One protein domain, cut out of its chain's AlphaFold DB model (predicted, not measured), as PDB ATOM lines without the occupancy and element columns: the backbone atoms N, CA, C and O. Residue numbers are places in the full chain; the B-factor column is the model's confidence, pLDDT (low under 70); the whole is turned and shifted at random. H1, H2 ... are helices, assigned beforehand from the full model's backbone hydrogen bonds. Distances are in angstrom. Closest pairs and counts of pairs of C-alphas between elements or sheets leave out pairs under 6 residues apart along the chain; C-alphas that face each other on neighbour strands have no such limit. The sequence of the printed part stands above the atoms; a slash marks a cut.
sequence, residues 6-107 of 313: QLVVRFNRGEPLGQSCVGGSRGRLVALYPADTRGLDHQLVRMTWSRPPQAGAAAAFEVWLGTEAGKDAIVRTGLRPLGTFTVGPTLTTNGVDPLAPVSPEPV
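AT A GLANCE: This is residues 6 to 107 of the 313 residues of the protein "VWFA domain-containing protein" of Pseudonocardia sp. CNS-139 (UniProt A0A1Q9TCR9). Little regular structure is here: a long loop runs out to one end at Pro 52 and folds back through H2, with H3, H4 and H1 toward the other end. The printed part has 102 residues with four named helices, H1 to H4 in order, and no named strand; the class is all helix, with 34 residues in named elements. It is loose, radius of gyration of the C-alphas 16.1 A, spanning 49 by 32 by 26 A.

IN THESE COORDINATES: Find C-alpha 52 at (191.310, 215.133, 166.779); from there H2 runs 20.4 A to residue 65. H3 is residues 68 to 76, 12.1 A; H4 is 89 to 92. H1, residues 6 to 12, begins at (176.268, 208.688, 196.207).

HOW THE PARTS SIT: H2 and H3 only just touch, with 3 pairs of C-alphas within 8 A, only at the corner, about perpendicular at 78 degrees; the closest C-alphas, Trp 64 and Gly 70, are 5.5 A apart. H3 and H4 only just touch, with 3 such pairs, closest at the C-alphas of Arg 76 and Thr 90, 5.9 A. H1 and H4 are close but not clearly touching, the C-alphas of Val 9 and Thr 90 7.0 A apart. Every O i to N i+4 pair is within hydrogen-bond range in H1, H2 and H3; H4 is too short for one.

THE WHOLE: Gly 27 and Pro 52 have the C-alphas farthest apart, 49.0 A. The printed part has no cut; the links H1 to H2 and H3 to H4 are long. Look for pLDDT under 70 at residues 20 to 26, 49 to 51, 103 to 104 and 106.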
ATOM      1  N   GLN A   6     174.819 208.848 196.260       90.50
ATOM      2  CA  GLN A   6     176.268 208.688 196.207       90.50
ATOM      3  C   GLN A   6     176.935 209.085 197.532       90.50
ATOM      4  O   GLN A   6     177.814 208.371 198.009       90.50
ATOM      5  N   LEU A   7     176.523 210.189 198.163       89.44
ATOM      6  CA  LEU A   7     177.088 210.603 199.450       89.44
ATOM      7  C   LEU A   7     176.705 209.642 200.583       89.44
ATOM      8  O   LEU A   7     177.549 209.347 201.427       89.44
ATOM      9  N   VAL A   8     175.478 209.109 200.579       90.25
ATOM     10  CA  VAL A   8     175.039 208.079 201.539       90.25
ATOM     11  C   VAL A   8     175.871 206.804 201.384       90.25
ATOM     12  O   VAL A   8     176.367 206.269 202.376       90.25
ATOM     13  N   VAL A   9     176.086 206.352 200.145       91.00
ATOM     14  CA  VAL A   9     176.919 205.185 199.823       91.00
ATOM     15  C   VAL A   9     178.351 205.389 200.318       91.00
ATOM     16  O   VAL A   9     178.871 204.538 201.039       91.00
ATOM     17  N   ARG A  10     178.976 206.525 199.979       89.19
ATOM     18  CA  ARG A  10     180.350 206.852 200.393       89.19
ATOM     19  C   ARG A  10     180.478 206.910 201.913       89.19
ATOM     20  O   ARG A  10     181.375 206.284 202.472       89.19
ATOM     21  N   PHE A  11     179.541 207.576 202.590       88.25
ATOM     22  CA  PHE A  11     179.515 207.651 204.051       88.25
ATOM     23  C   PHE A  11     179.427 206.257 204.684       88.25
ATOM     24  O   PHE A  11     180.221 205.919 205.558       88.25
ATOM     25  N   ASN A  12     178.504 205.417 204.205       89.50
ATOM     26  CA  ASN A  12     178.294 204.069 204.736       89.50
ATOM     27  C   ASN A  12     179.467 203.114 204.483       89.50
ATOM     28  O   ASN A  12     179.618 202.137 205.217       89.50
ATOM     29  N   ARG A  13     180.304 203.399 203.481       87.81
ATOM     30  CA  ARG A  13     181.562 202.689 203.214       87.81
ATOM     31  C   ARG A  13     182.755 203.232 203.999       87.81
ATOM     32  O   ARG A  13     183.835 202.654 203.925       87.81
ATOM     33  N   GLY A  14     182.579 204.327 204.740       86.00
ATOM     34  CA  GLY A  14     183.678 205.032 205.397       86.00
ATOM     35  C   GLY A  14     184.618 205.733 204.412       86.00
ATOM     36  O   GLY A  14     185.750 206.048 204.769       86.00
ATOM     37  N   GLU A  15     184.170 205.972 203.177       85.88
ATOM     38  CA  GLU A  15     184.943 206.705 202.180       85.88
ATOM     39  C   GLU A  15     184.968 208.208 202.520       85.88
ATOM     40  O   GLU A  15     184.009 208.733 203.100       85.88
ATOM     41  N   PRO A  16     186.033 208.943 202.148       81.31
ATOM     42  CA  PRO A  16     186.078 210.393 202.317       81.31
ATOM     43  C   PRO A  16     184.892 211.062 201.619       81.31
ATOM     44  O   PRO A  16     184.559 210.683 200.498       81.31
ATOM     45  N   LEU A  17     184.291 212.085 202.232       79.00
ATOM     46  CA  LEU A  17     183.190 212.862 201.630       79.00
ATOM     47  C   LEU A  17     183.654 214.173 200.969       79.00
ATOM     48  O   LEU A  17     182.846 214.913 200.418       79.00
ATOM     49  N   GLY A  18     184.955 214.457 201.013       73.69
ATOM     50  CA  GLY A  18     185.589 215.666 200.486       73.69
ATOM     51  C   GLY A  18     187.014 215.799 201.028       73.69
ATOM     52  O   GLY A  18     187.437 214.973 201.835       73.69
ATOM     53  N   GLN A  19     187.750 216.835 200.615       70.75
ATOM     54  CA  GLN A  19     189.144 217.038 201.046       70.75
ATOM     55  C   GLN A  19     189.296 217.234 202.567       70.75
ATOM     56  O   GLN A  19     190.319 216.860 203.130       70.75
ATOM     57  N   SER A  20     188.282 217.786 203.237       66.06
ATOM     58  CA  SER A  20     188.296 218.099 204.676       66.06
ATOM     59  C   SER A  20     187.544 217.089 205.556       66.06
ATOM     60  O   SER A  20     187.666 217.133 206.778       66.06
ATOM     61  N   CYS A  21     186.789 216.160 204.963       66.31
ATOM     62  CA  CYS A  21     186.026 215.141 205.688       66.31
ATOM     63  C   CYS A  21     186.742 213.792 205.606       66.31
ATOM     64  O   CYS A  21     186.415 212.949 204.764       66.31
ATOM     65  N   VAL A  22     187.723 213.606 206.493       59.72
ATOM     66  CA  VAL A  22     188.423 212.330 206.701       59.72
ATOM     67  C   VAL A  22     187.418 211.317 207.261       59.72
ATOM     68  O   VAL A  22     186.769 211.581 208.273       59.72
ATOM     69  N   GLY A  23     187.222 210.202 206.554       59.78
ATOM     70  CA  GLY A  23     186.217 209.189 206.892       59.78
ATOM     71  C   GLY A  23     186.367 208.611 208.308       59.78
ATOM     72  O   GLY A  23     187.441 208.638 208.905       59.78
ATOM     73  N   GLY A  24     185.271 208.072 208.848       60.66
ATOM     74  CA  GLY A  24     185.220 207.414 210.158       60.66
ATOM     75  C   GLY A  24     183.824 206.858 210.461       60.66
ATOM     76  O   GLY A  24     182.830 207.360 209.935       60.66
ATOM     77  N   SER A  25     183.721 205.809 211.288       59.91
ATOM     78  CA  SER A  25     182.434 205.160 211.580       59.91
ATOM     79  C   SER A  25     181.606 205.975 212.585       59.91
ATOM     80  O   SER A  25     181.862 205.994 213.785       59.91
ATOM     81  N   ARG A  26     180.573 206.668 212.093       62.94
ATOM     82  CA  ARG A  26     179.591 207.401 212.919       62.94
ATOM     83  C   ARG A  26     178.172 206.828 212.795       62.94
ATOM     84  O   ARG A  26     177.195 207.567 212.782       62.94
ATOM     85  N   GLY A  27     178.054 205.500 212.732       75.25
ATOM     86  CA  GLY A  27     176.789 204.805 212.458       75.25
ATOM     87  C   GLY A  27     176.518 204.655 210.957       75.25
ATOM     88  O   GLY A  27     177.344 205.047 210.137       75.25
ATOM     89  N   ARG A  28     175.385 204.039 210.595       85.88
ATOM     90  CA  ARG A  28     174.967 203.836 209.197       85.88
ATOM     91  C   ARG A  28     173.763 204.712 208.876       85.88
ATOM     92  O   ARG A  28     172.820 204.765 209.662       85.88
ATOM     93  N   LEU A  29     173.792 205.368 207.723       89.94
ATOM     94  CA  LEU A  29     172.664 206.117 207.178       89.94
ATOM     95  C   LEU A  29     171.755 205.191 206.369       89.94
ATOM     96  O   LEU A  29     172.226 204.277 205.693       89.94
ATOM     97  N   VAL A  30     170.456 205.468 206.416       91.75
ATOM     98  CA  VAL A  30     169.449 204.860 205.544       91.75
ATOM     99  C   VAL A  30     168.699 206.000 204.869       91.75
ATOM    100  O   VAL A  30     168.226 206.915 205.545       91.75
ATOM    101  N   ALA A  31     168.648 205.977 203.542       90.81
ATOM    102  CA  ALA A  31     167.937 206.950 202.739       90.81
ATOM    103  C   ALA A  31     166.425 206.737 202.868       90.81
ATOM    104  O   ALA A  31     165.930 205.610 202.880       90.81
ATOM    105  N   LEU A  32     165.699 207.847 202.955       91.00
ATOM    106  CA  LEU A  32     164.248 207.893 202.854       91.00
ATOM    107  C   LEU A  32     163.909 208.664 201.582       91.00
ATOM    108  O   LEU A  32     164.541 209.685 201.310       91.00
ATOM    109  N   TYR A  33     162.911 208.186 200.840       89.69
ATOM    110  CA  TYR A  33     162.522 208.728 199.537       89.69
ATOM    111  C   TYR A  33     161.091 209.281 199.604       89.69
ATOM    112  O   TYR A  33     160.139 208.566 199.288       89.69
ATOM    113  N   PRO A  34     160.900 210.532 200.063       89.12
ATOM    114  CA  PRO A  34     159.634 211.245 199.917       89.12
ATOM    115  C   PRO A  34     159.112 211.246 198.471       89.12
ATOM    116  O   PRO A  34     159.885 211.106 197.522       89.12
ATOM    117  N   ALA A  35     157.808 211.454 198.290       85.00
ATOM    118  CA  ALA A  35     157.172 211.441 196.966       85.00
ATOM    119  C   ALA A  35     157.712 212.521 196.004       85.00
ATOM    120  O   ALA A  35     157.594 212.380 194.791       85.00
ATOM    121  N   ASP A  36     158.311 213.585 196.537       83.31
ATOM    122  CA  ASP A  36     158.957 214.672 195.803       83.31
ATOM    123  C   ASP A  36     160.478 214.482 195.640       83.31
ATOM    124  O   ASP A  36     161.175 215.419 195.250       83.31
ATOM    125  N   THR A  37     161.012 213.280 195.897       85.81
ATOM    126  CA  THR A  37     162.441 212.991 195.694       85.81
ATOM    127  C   THR A  37     162.840 213.215 194.235       85.81
ATOM    128  O   THR A  37     162.271 212.627 193.313       85.81
ATOM    129  N   ARG A  38     163.859 214.054 194.025       82.88
ATOM    130  CA  ARG A  38     164.410 214.375 192.701       82.88
ATOM    131  C   ARG A  38     165.691 213.593 192.431       82.88
ATOM    132  O   ARG A  38     166.493 213.372 193.337       82.88
ATOM    133  N   GLY A  39     165.889 213.197 191.177       82.69
ATOM    134  CA  GLY A  39     167.156 212.666 190.687       82.69
ATOM    135  C   GLY A  39     168.087 213.791 190.239       82.69
ATOM    136  O   GLY A  39     167.644 214.741 189.599       82.69
ATOM    137  N   LEU A  40     169.377 213.673 190.557       81.25
ATOM    138  CA  LEU A  40     170.406 214.534 189.976       81.25
ATOM    139  C   LEU A  40     170.750 214.030 188.572       81.25
ATOM    140  O   LEU A  40     171.115 212.864 188.408       81.25
ATOM    141  N   ASP A  41     170.643 214.908 187.577       79.00
ATOM    142  CA  ASP A  41     171.042 214.618 186.201       79.00
ATOM    143  C   ASP A  41     172.544 214.896 186.016       79.00
ATOM    144  O   ASP A  41     172.985 216.041 185.898       79.00
ATOM    145  N   HIS A  42     173.351 213.835 186.054       83.19
ATOM    146  CA  HIS A  42     174.791 213.912 185.818       83.19
ATOM    147  C   HIS A  42     175.091 213.736 184.328       83.19
ATOM    148  O   HIS A  42     175.329 212.625 183.854       83.19
ATOM    149  N   GLN A  43     175.099 214.849 183.597       80.38
ATOM    150  CA  GLN A  43     175.323 214.847 182.154       80.38
ATOM    151  C   GLN A  43     176.802 214.663 181.788       80.38
ATOM    152  O   GLN A  43     177.700 215.246 182.401       80.38
ATOM    153  N   LEU A  44     177.056 213.891 180.729       83.38
ATOM    154  CA  LEU A  44     178.350 213.883 180.052       83.38
ATOM    155  C   LEU A  44     178.415 215.078 179.097       83.38
ATOM    156  O   LEU A  44     177.786 215.072 178.041       83.38
ATOM    157  N   VAL A  45     179.214 216.084 179.441       80.12
ATOM    158  CA  VAL A  45     179.436 217.249 178.580       80.12
ATOM    159  C   VAL A  45     180.683 217.027 177.727       80.12
ATOM    160  O   VAL A  45     181.783 216.834 178.247       80.12
ATOM    161  N   ARG A  46     180.529 217.077 176.400       77.00
ATOM    162  CA  ARG A  46     181.664 217.061 175.468       77.00
ATOM    163  C   ARG A  46     182.115 218.482 175.192       77.00
ATOM    164  O   ARG A  46     181.373 219.265 174.610       77.00
ATOM    165  N   MET A  47     183.348 218.795 175.567       71.69
ATOM    166  CA  MET A  47     183.967 220.054 175.164       71.69
ATOM    167  C   MET A  47     184.393 219.975 173.695       71.69
ATOM    168  O   MET A  47     184.808 218.919 173.209       71.69
ATOM    169  N   THR A  48     184.310 221.093 172.979       70.12
ATOM    170  CA  THR A  48     184.791 221.198 171.601       70.12
ATOM    171  C   THR A  48     186.319 221.259 171.618       70.12
ATOM    172  O   THR A  48     186.917 222.317 171.794       70.12
ATOM    173  N   TRP A  49     186.973 220.104 171.504       64.50
ATOM    174  CA  TRP A  49     188.433 220.023 171.518       64.50
ATOM    175  C   TRP A  49     189.025 220.457 170.174       64.50
ATOM    176  O   TRP A  49     188.560 220.043 169.117       64.50
ATOM    177  N   SER A  50     190.116 221.224 170.208       55.78
ATOM    178  CA  SER A  50     190.840 221.664 169.006       55.78
ATOM    179  C   SER A  50     191.679 220.563 168.340       55.78
ATOM    180  O   SER A  50     192.173 220.756 167.230       55.78
ATOM    181  N   ARG A  51     191.862 219.406 168.994       63.19
ATOM    182  CA  ARG A  51     192.727 218.313 168.523       63.19
ATOM    183  C   ARG A  51     191.931 217.008 168.295       63.19
ATOM    184  O   ARG A  51     191.199 216.588 169.195       63.19
ATOM    185  N   PRO A  52     192.091 216.328 167.136       70.38
ATOM    186  CA  PRO A  52     191.310 215.133 166.779       70.38
ATOM    187  C   PRO A  52     191.376 213.935 167.753       70.38
ATOM    188  O   PRO A  52     190.334 213.313 167.974       70.38
ATOM    189  N   PRO A  53     192.527 213.585 168.372       78.25
ATOM    190  CA  PRO A  53     192.597 212.430 169.277       78.25
ATOM    191  C   PRO A  53     191.707 212.563 170.520       78.25
ATOM    192  O   PRO A  53     191.108 211.585 170.961       78.25
ATOM    193  N   GLN A  54     191.581 213.776 171.063       81.06
ATOM    194  CA  GLN A  54     190.751 214.079 172.230       81.06
ATOM    195  C   GLN A  54     189.266 213.917 171.904       81.06
ATOM    196  O   GLN A  54     188.523 213.334 172.691       81.06
ATOM    197  N   ALA A  55     188.846 214.372 170.718       82.12
ATOM    198  CA  ALA A  55     187.481 214.181 170.241       82.12
ATOM    199  C   ALA A  55     187.145 212.688 170.078       82.12
ATOM    200  O   ALA A  55     186.096 212.239 170.538       82.12
ATOM    201  N   GLY A  56     188.064 211.903 169.502       86.69
ATOM    202  CA  GLY A  56     187.904 210.452 169.362       86.69
ATOM    203  C   GLY A  56     187.819 209.722 170.706       86.69
ATOM    204  O   GLY A  56     186.941 208.881 170.895       86.69
ATOM    205  N   ALA A  57     188.680 210.073 171.666       87.81
ATOM    206  CA  ALA A  57     188.654 209.491 173.008       87.81
ATOM    207  C   ALA A  57     187.365 209.838 173.773       87.81
ATOM    208  O   ALA A  57     186.781 208.962 174.411       87.81
ATOM    209  N   ALA A  58     186.888 211.085 173.676       88.50
ATOM    210  CA  ALA A  58     185.632 211.507 174.294       88.50
ATOM    211  C   ALA A  58     184.427 210.740 173.723       88.50
ATOM    212  O   ALA A  58     183.592 210.260 174.486       88.50
ATOM    213  N   ALA A  59     184.375 210.558 172.398       88.94
ATOM    214  CA  ALA A  59     183.331 209.766 171.747       88.94
ATOM    215  C   ALA A  59     183.388 208.281 172.151       88.94
ATOM    216  O   ALA A  59     182.360 207.670 172.433       88.94
ATOM    217  N   ALA A  60     184.588 207.695 172.232       92.81
ATOM    218  CA  ALA A  60     184.753 206.315 172.687       92.81
ATOM    219  C   ALA A  60     184.310 206.132 174.149       92.81
ATOM    220  O   ALA A  60     183.688 205.124 174.482       92.81
ATOM    221  N   PHE A  61     184.594 207.111 175.014       92.94
ATOM    222  CA  PHE A  61     184.154 207.106 176.407       92.94
ATOM    223  C   PHE A  61     182.628 207.213 176.539       92.94
ATOM    224  O   PHE A  61     182.035 206.450 177.297       92.94
ATOM    225  N   GLU A  62     181.988 208.091 175.761       91.88
ATOM    226  CA  GLU A  62     180.524 208.210 175.687       91.88
ATOM    227  C   GLU A  62     179.866 206.868 175.331       91.88
ATOM    228  O   GLU A  62     178.973 206.404 176.039       91.88
ATOM    229  N   VAL A  63     180.365 206.195 174.289       94.06
ATOM    230  CA  VAL A  63     179.883 204.859 173.901       94.06
ATOM    231  C   VAL A  63     180.129 203.840 175.015       94.06
ATOM    232  O   VAL A  63     179.246 203.042 175.334       94.06
ATOM    233  N   TRP A  64     181.312 203.869 175.635       95.75
ATOM    234  CA  TRP A  64     181.671 202.942 176.705       95.75
ATOM    235  C   TRP A  64     180.761 203.072 177.934       95.75
ATOM    236  O   TRP A  64     180.390 202.046 178.505       95.75
ATOM    237  N   LEU A  65     180.338 204.286 178.308       93.75
ATOM    238  CA  LEU A  65     179.408 204.513 179.424       93.75
ATOM    239  C   LEU A  65     178.056 203.802 179.231       93.75
ATOM    240  O   LEU A  65     177.414 203.443 180.218       93.75
ATOM    241  N   GLY A  66     177.650 203.546 177.983       92.38
ATOM    242  CA  GLY A  66     176.446 202.777 177.651       92.38
ATOM    243  C   GLY A  66     176.615 201.252 177.712       92.38
ATOM    244  O   GLY A  66     175.619 200.527 177.683       92.38
ATOM    245  N   THR A  67     177.847 200.745 177.802       94.88
ATOM    246  CA  THR A  67     178.126 199.303 177.923       94.88
ATOM    247  C   THR A  67     177.887 198.806 179.348       94.88
ATOM    248  O   THR A  67     177.933 199.586 180.295       94.88
ATOM    249  N   GLU A  68     177.716 197.494 179.533       94.44
ATOM    250  CA  GLU A  68     177.587 196.906 180.877       94.44
ATOM    251  C   GLU A  68     178.798 197.224 181.767       94.44
ATOM    252  O   GLU A  68     178.633 197.620 182.916       94.44
ATOM    253  N   ALA A  69     180.018 197.178 181.220       94.50
ATOM    254  CA  ALA A  69     181.225 197.536 181.967       94.50
ATOM    255  C   ALA A  69     181.230 199.010 182.422       94.50
ATOM    256  O   ALA A  69     181.684 199.312 183.532       94.50
ATOM    257  N   GLY A  70     180.726 199.918 181.578       94.25
ATOM    258  CA  GLY A  70     180.577 201.339 181.892       94.25
ATOM    259  C   GLY A  70     179.501 201.596 182.942       94.25
ATOM    260  O   GLY A  70     179.760 202.263 183.945       94.25
ATOM    261  N   LYS A  71     178.323 200.989 182.780       93.50
ATOM    262  CA  LYS A  71     177.230 201.048 183.762       93.50
ATOM    263  C   LYS A  71     177.657 200.497 185.120       93.50
ATOM    264  O   LYS A  71     177.424 201.143 186.138       93.50
ATOM    265  N   ASP A  72     178.357 199.366 185.145       93.19
ATOM    266  CA  ASP A  72     178.908 198.795 186.373       93.19
ATOM    267  C   ASP A  72     179.924 199.736 187.026       93.19
ATOM    268  O   ASP A  72     179.981 199.837 188.254       93.19
ATOM    269  N   ALA A  73     180.728 200.449 186.231       93.00
ATOM    270  CA  ALA A  73     181.634 201.466 186.753       93.00
ATOM    271  C   ALA A  73     180.879 202.617 187.422       93.00
ATOM    272  O   ALA A  73     181.245 202.996 188.534       93.00
ATOM    273  N   ILE A  74     179.798 203.105 186.810       92.12
ATOM    274  CA  ILE A  74     178.919 204.129 187.395       92.12
ATOM    275  C   ILE A  74     178.315 203.616 188.712       92.12
ATOM    276  O   ILE A  74     178.454 204.269 189.749       92.12
ATOM    277  N   VAL A  75     177.751 202.405 188.719       92.19
ATOM    278  CA  VAL A  75     177.155 201.779 189.914       92.19
ATOM    279  C   VAL A  75     178.169 201.633 191.048       92.19
ATOM    280  O   VAL A  75     177.828 201.860 192.209       92.19
ATOM    281  N   ARG A  76     179.436 201.300 190.761       90.38
ATOM    282  CA  ARG A  76     180.495 201.206 191.787       90.38
ATOM    283  C   ARG A  76     180.732 202.521 192.533       90.38
ATOM    284  O   ARG A  76     181.110 202.463 193.705       90.38
ATOM    285  N   THR A  77     180.454 203.659 191.897       89.25
ATOM    286  CA  THR A  77     180.561 204.998 192.504       89.25
ATOM    287  C   THR A  77     179.325 205.426 193.302       89.25
ATOM    288  O   THR A  77     179.319 206.528 193.843       89.25
ATOM    289  N   GLY A  78     178.283 204.588 193.388       89.50
ATOM    290  CA  GLY A  78     177.027 204.932 194.065       89.50
ATOM    291  C   GLY A  78     176.072 205.787 193.230       89.50
ATOM    292  O   GLY A  78     175.169 206.393 193.796       89.50
ATOM    293  N   LEU A  79     176.276 205.848 191.910       90.00
ATOM    294  CA  LEU A  79     175.405 206.537 190.957       90.00
ATOM    295  C   LEU A  79     174.530 205.539 190.187       90.00
ATOM    296  O   LEU A  79     174.876 204.363 190.056       90.00
ATOM    297  N   ARG A  80     173.409 206.023 189.645       88.19
ATOM    298  CA  ARG A  80     172.508 205.252 188.777       88.19
ATOM    299  C   ARG A  80     172.757 205.623 187.311       88.19
ATOM    300  O   ARG A  80     172.607 206.797 186.977       88.19
ATOM    301  N   PRO A  81     173.144 204.677 186.440       88.81
ATOM    302  CA  PRO A  81     173.241 204.938 185.008       88.81
ATOM    303  C   PRO A  81     171.849 205.008 184.358       88.81
ATOM    304  O   PRO A  81     170.866 204.507 184.906       88.81
ATOM    305  N   LEU A  82     171.775 205.602 183.165       81.00
ATOM    306  CA  LEU A  82     170.551 205.616 182.361       81.00
ATOM    307  C   LEU A  82     170.235 204.221 181.792       81.00
ATOM    308  O   LEU A  82     171.131 203.461 181.413       81.00
ATOM    309  N   GLY A  83     168.942 203.915 181.672       81.56
ATOM    310  CA  GLY A  83     168.448 202.651 181.121       81.56
ATOM    311  C   GLY A  83     168.493 201.487 182.114       81.56
ATOM    312  O   GLY A  83     168.493 201.674 183.327       81.56
ATOM    313  N   THR A  84     168.486 200.260 181.594       84.75
ATOM    314  CA  THR A  84     168.602 199.047 182.411       84.75
ATOM    315  C   THR A  84     170.049 198.829 182.844       84.75
ATOM    316  O   THR A  84     170.976 198.959 182.039       84.75
ATOM    317  N   PHE A  85     170.248 198.477 184.112       88.38
ATOM    318  CA  PHE A  85     171.558 198.175 184.679       88.38
ATOM    319  C   PHE A  85     171.450 197.120 185.775       88.38
ATOM    320  O   PHE A  85     170.396 196.940 186.391       88.38
ATOM    321  N   THR A  86     172.561 196.440 186.040       87.12
ATOM    322  CA  THR A  86     172.640 195.484 187.139       87.12
ATOM    323  C   THR A  86     172.758 196.228 188.463       87.12
ATOM    324  O   THR A  86     173.704 196.977 188.711       87.12
ATOM    325  N   VAL A  87     171.793 196.001 189.351       82.56
ATOM    326  CA  VAL A  87     171.852 196.531 190.711       82.56
ATOM    327  C   VAL A  87     172.891 195.731 191.501       82.56
ATOM    328  O   VAL A  87     172.659 194.590 191.894       82.56
ATOM    329  N   GLY A  88     174.060 196.330 191.721       82.56
ATOM    330  CA  GLY A  88     175.145 195.722 192.493       82.56
ATOM    331  C   GLY A  88     175.055 195.978 194.007       82.56
ATOM    332  O   GLY A  88     174.282 196.832 194.452       82.56
ATOM    333  N   PRO A  89     175.922 195.326 194.813       83.81
ATOM    334  CA  PRO A  89     176.005 195.517 196.266       83.81
ATOM    335  C   PRO A  89     176.137 196.983 196.680       83.81
ATOM    336  O   PRO A  89     175.628 197.386 197.718       83.81
ATOM    337  N   THR A  90     176.784 197.807 195.852       85.12
ATOM    338  CA  THR A  90     176.907 199.248 196.090       85.12
ATOM    339  C   THR A  90     175.570 199.913 196.399       85.12
ATOM    340  O   THR A  90     175.506 200.687 197.350       85.12
ATOM    341  N   LEU A  91     174.522 199.577 195.646       84.62
ATOM    342  CA  LEU A  91     173.204 200.193 195.764       84.62
ATOM    343  C   LEU A  91     172.225 199.372 196.618       84.62
ATOM    344  O   LEU A  91     171.166 199.870 196.952       84.62
ATOM    345  N   THR A  92     172.541 198.130 196.995       84.19
ATOM    346  CA  THR A  92     171.649 197.312 197.848       84.19
ATOM    347  C   THR A  92     172.102 197.253 199.295       84.19
ATOM    348  O   THR A  92     171.279 197.143 200.200       84.19
ATOM    349  N   THR A  93     173.410 197.318 199.549       82.69
ATOM    350  CA  THR A  93     173.945 197.114 200.895       82.69
ATOM    351  C   THR A  93     174.303 198.404 201.600       82.69
ATOM    352  O   THR A  93     174.587 198.328 202.783       82.69
ATOM    353  N   ASN A  94     174.264 199.574 200.951       86.56
ATOM    354  CA  ASN A  94     174.759 200.837 201.525       86.56
ATOM    355  C   ASN A  94     173.657 201.856 201.835       86.56
ATOM    356  O   ASN A  94     173.879 203.056 201.702       86.56
ATOM    357  N   GLY A  95     172.500 201.383 202.307       87.38
ATOM    358  CA  GLY A  95     171.449 202.248 202.854       87.38
ATOM    359  C   GLY A  95     170.691 203.062 201.807       87.38
ATOM    360  O   GLY A  95     170.063 204.046 202.170       87.38
ATOM    361  N   VAL A  96     170.753 202.665 200.539       91.12
ATOM    362  CA  VAL A  96     169.938 203.211 199.449       91.12
ATOM    363  C   VAL A  96     168.976 202.124 198.977       91.12
ATOM    364  O   VAL A  96     169.285 200.936 199.097       91.12
ATOM    365  N   ASP A  97     167.793 202.517 198.510       88.94
ATOM    366  CA  ASP A  97     166.792 201.583 197.993       88.94
ATOM    367  C   ASP A  97     166.881 201.555 196.462       88.94
ATOM    368  O   ASP A  97     166.505 202.527 195.802       88.94
ATOM    369  N   PRO A  98     167.367 200.463 195.851       84.12
ATOM    370  CA  PRO A  98     167.516 200.392 194.405       84.12
ATOM    371  C   PRO A  98     166.179 200.433 193.656       84.12
ATOM    372  O   PRO A  98     166.184 200.771 192.474       84.12
ATOM    373  N   LEU A  99     165.058 200.134 194.320       84.31
ATOM    374  CA  LEU A  99     163.714 200.160 193.741       84.31
ATOM    375  C   LEU A  99     163.006 201.508 193.931       84.31
ATOM    376  O   LEU A  99     161.918 201.695 193.382       84.31
ATOM    377  N   ALA A 100     163.604 202.445 194.676       83.88
ATOM    378  CA  ALA A 100     163.022 203.763 194.871       83.88
ATOM    379  C   ALA A 100     162.847 204.487 193.523       83.88
ATOM    380  O   ALA A 100     163.801 204.570 192.738       83.88
ATOM    381  N   PRO A 101     161.650 205.032 193.242       74.56
ATOM    382  CA  PRO A 101     161.420 205.798 192.033       74.56
ATOM    383  C   PRO A 101     162.186 207.117 192.130       74.56
ATOM    384  O   PRO A 101     161.875 207.977 192.950       74.56
ATOM    385  N   VAL A 102     163.191 207.281 191.275       74.69
ATOM    386  CA  VAL A 102     163.882 208.555 191.076       74.69
ATOM    387  C   VAL A 102     163.474 209.103 189.721       74.69
ATOM    388  O   VAL A 102     163.690 208.468 188.692       74.69
ATOM    389  N   SER A 103     162.852 210.279 189.714       69.75
ATOM    390  CA  SER A 103     162.631 211.005 188.468       69.75
ATOM    391  C   SER A 103     163.839 211.904 188.234       69.75
ATOM    392  O   SER A 103     164.023 212.841 189.019       69.75
ATOM    393  N   PRO A 104     164.664 211.666 187.201       68.12
ATOM    394  CA  PRO A 104     165.540 212.723 186.729       68.12
ATOM    395  C   PRO A 104     164.654 213.891 186.288       68.12
ATOM    396  O   PRO A 104     163.611 213.693 185.661       68.12
ATOM    397  N   GLU A 105     165.042 215.101 186.665       70.75
ATOM    398  CA  GLU A 105     164.471 216.320 186.106       70.75
ATOM    399  C   GLU A 105     165.515 216.863 185.129       70.75
ATOM    400  O   GLU A 105     166.446 217.546 185.561       70.75
ATOM    401  N   PRO A 106     165.455 216.469 183.841       67.94
ATOM    402  CA  PRO A 106     166.412 216.966 182.867       67.94
ATOM    403  C   PRO A 106     166.245 218.479 182.764       67.94
ATOM    404  O   PRO A 106     165.121 218.982 182.712       67.94
ATOM    405  N   VAL A 107     167.360 219.206 182.712       71.19
ATOM    406  CA  VAL A 107     167.322 220.637 182.404       71.19
ATOM    407  C   VAL A 107     166.763 220.776 180.984       71.19
ATOM    408  O   VAL A 107     167.381 220.248 180.060       71.19
TER     409      VAL A 107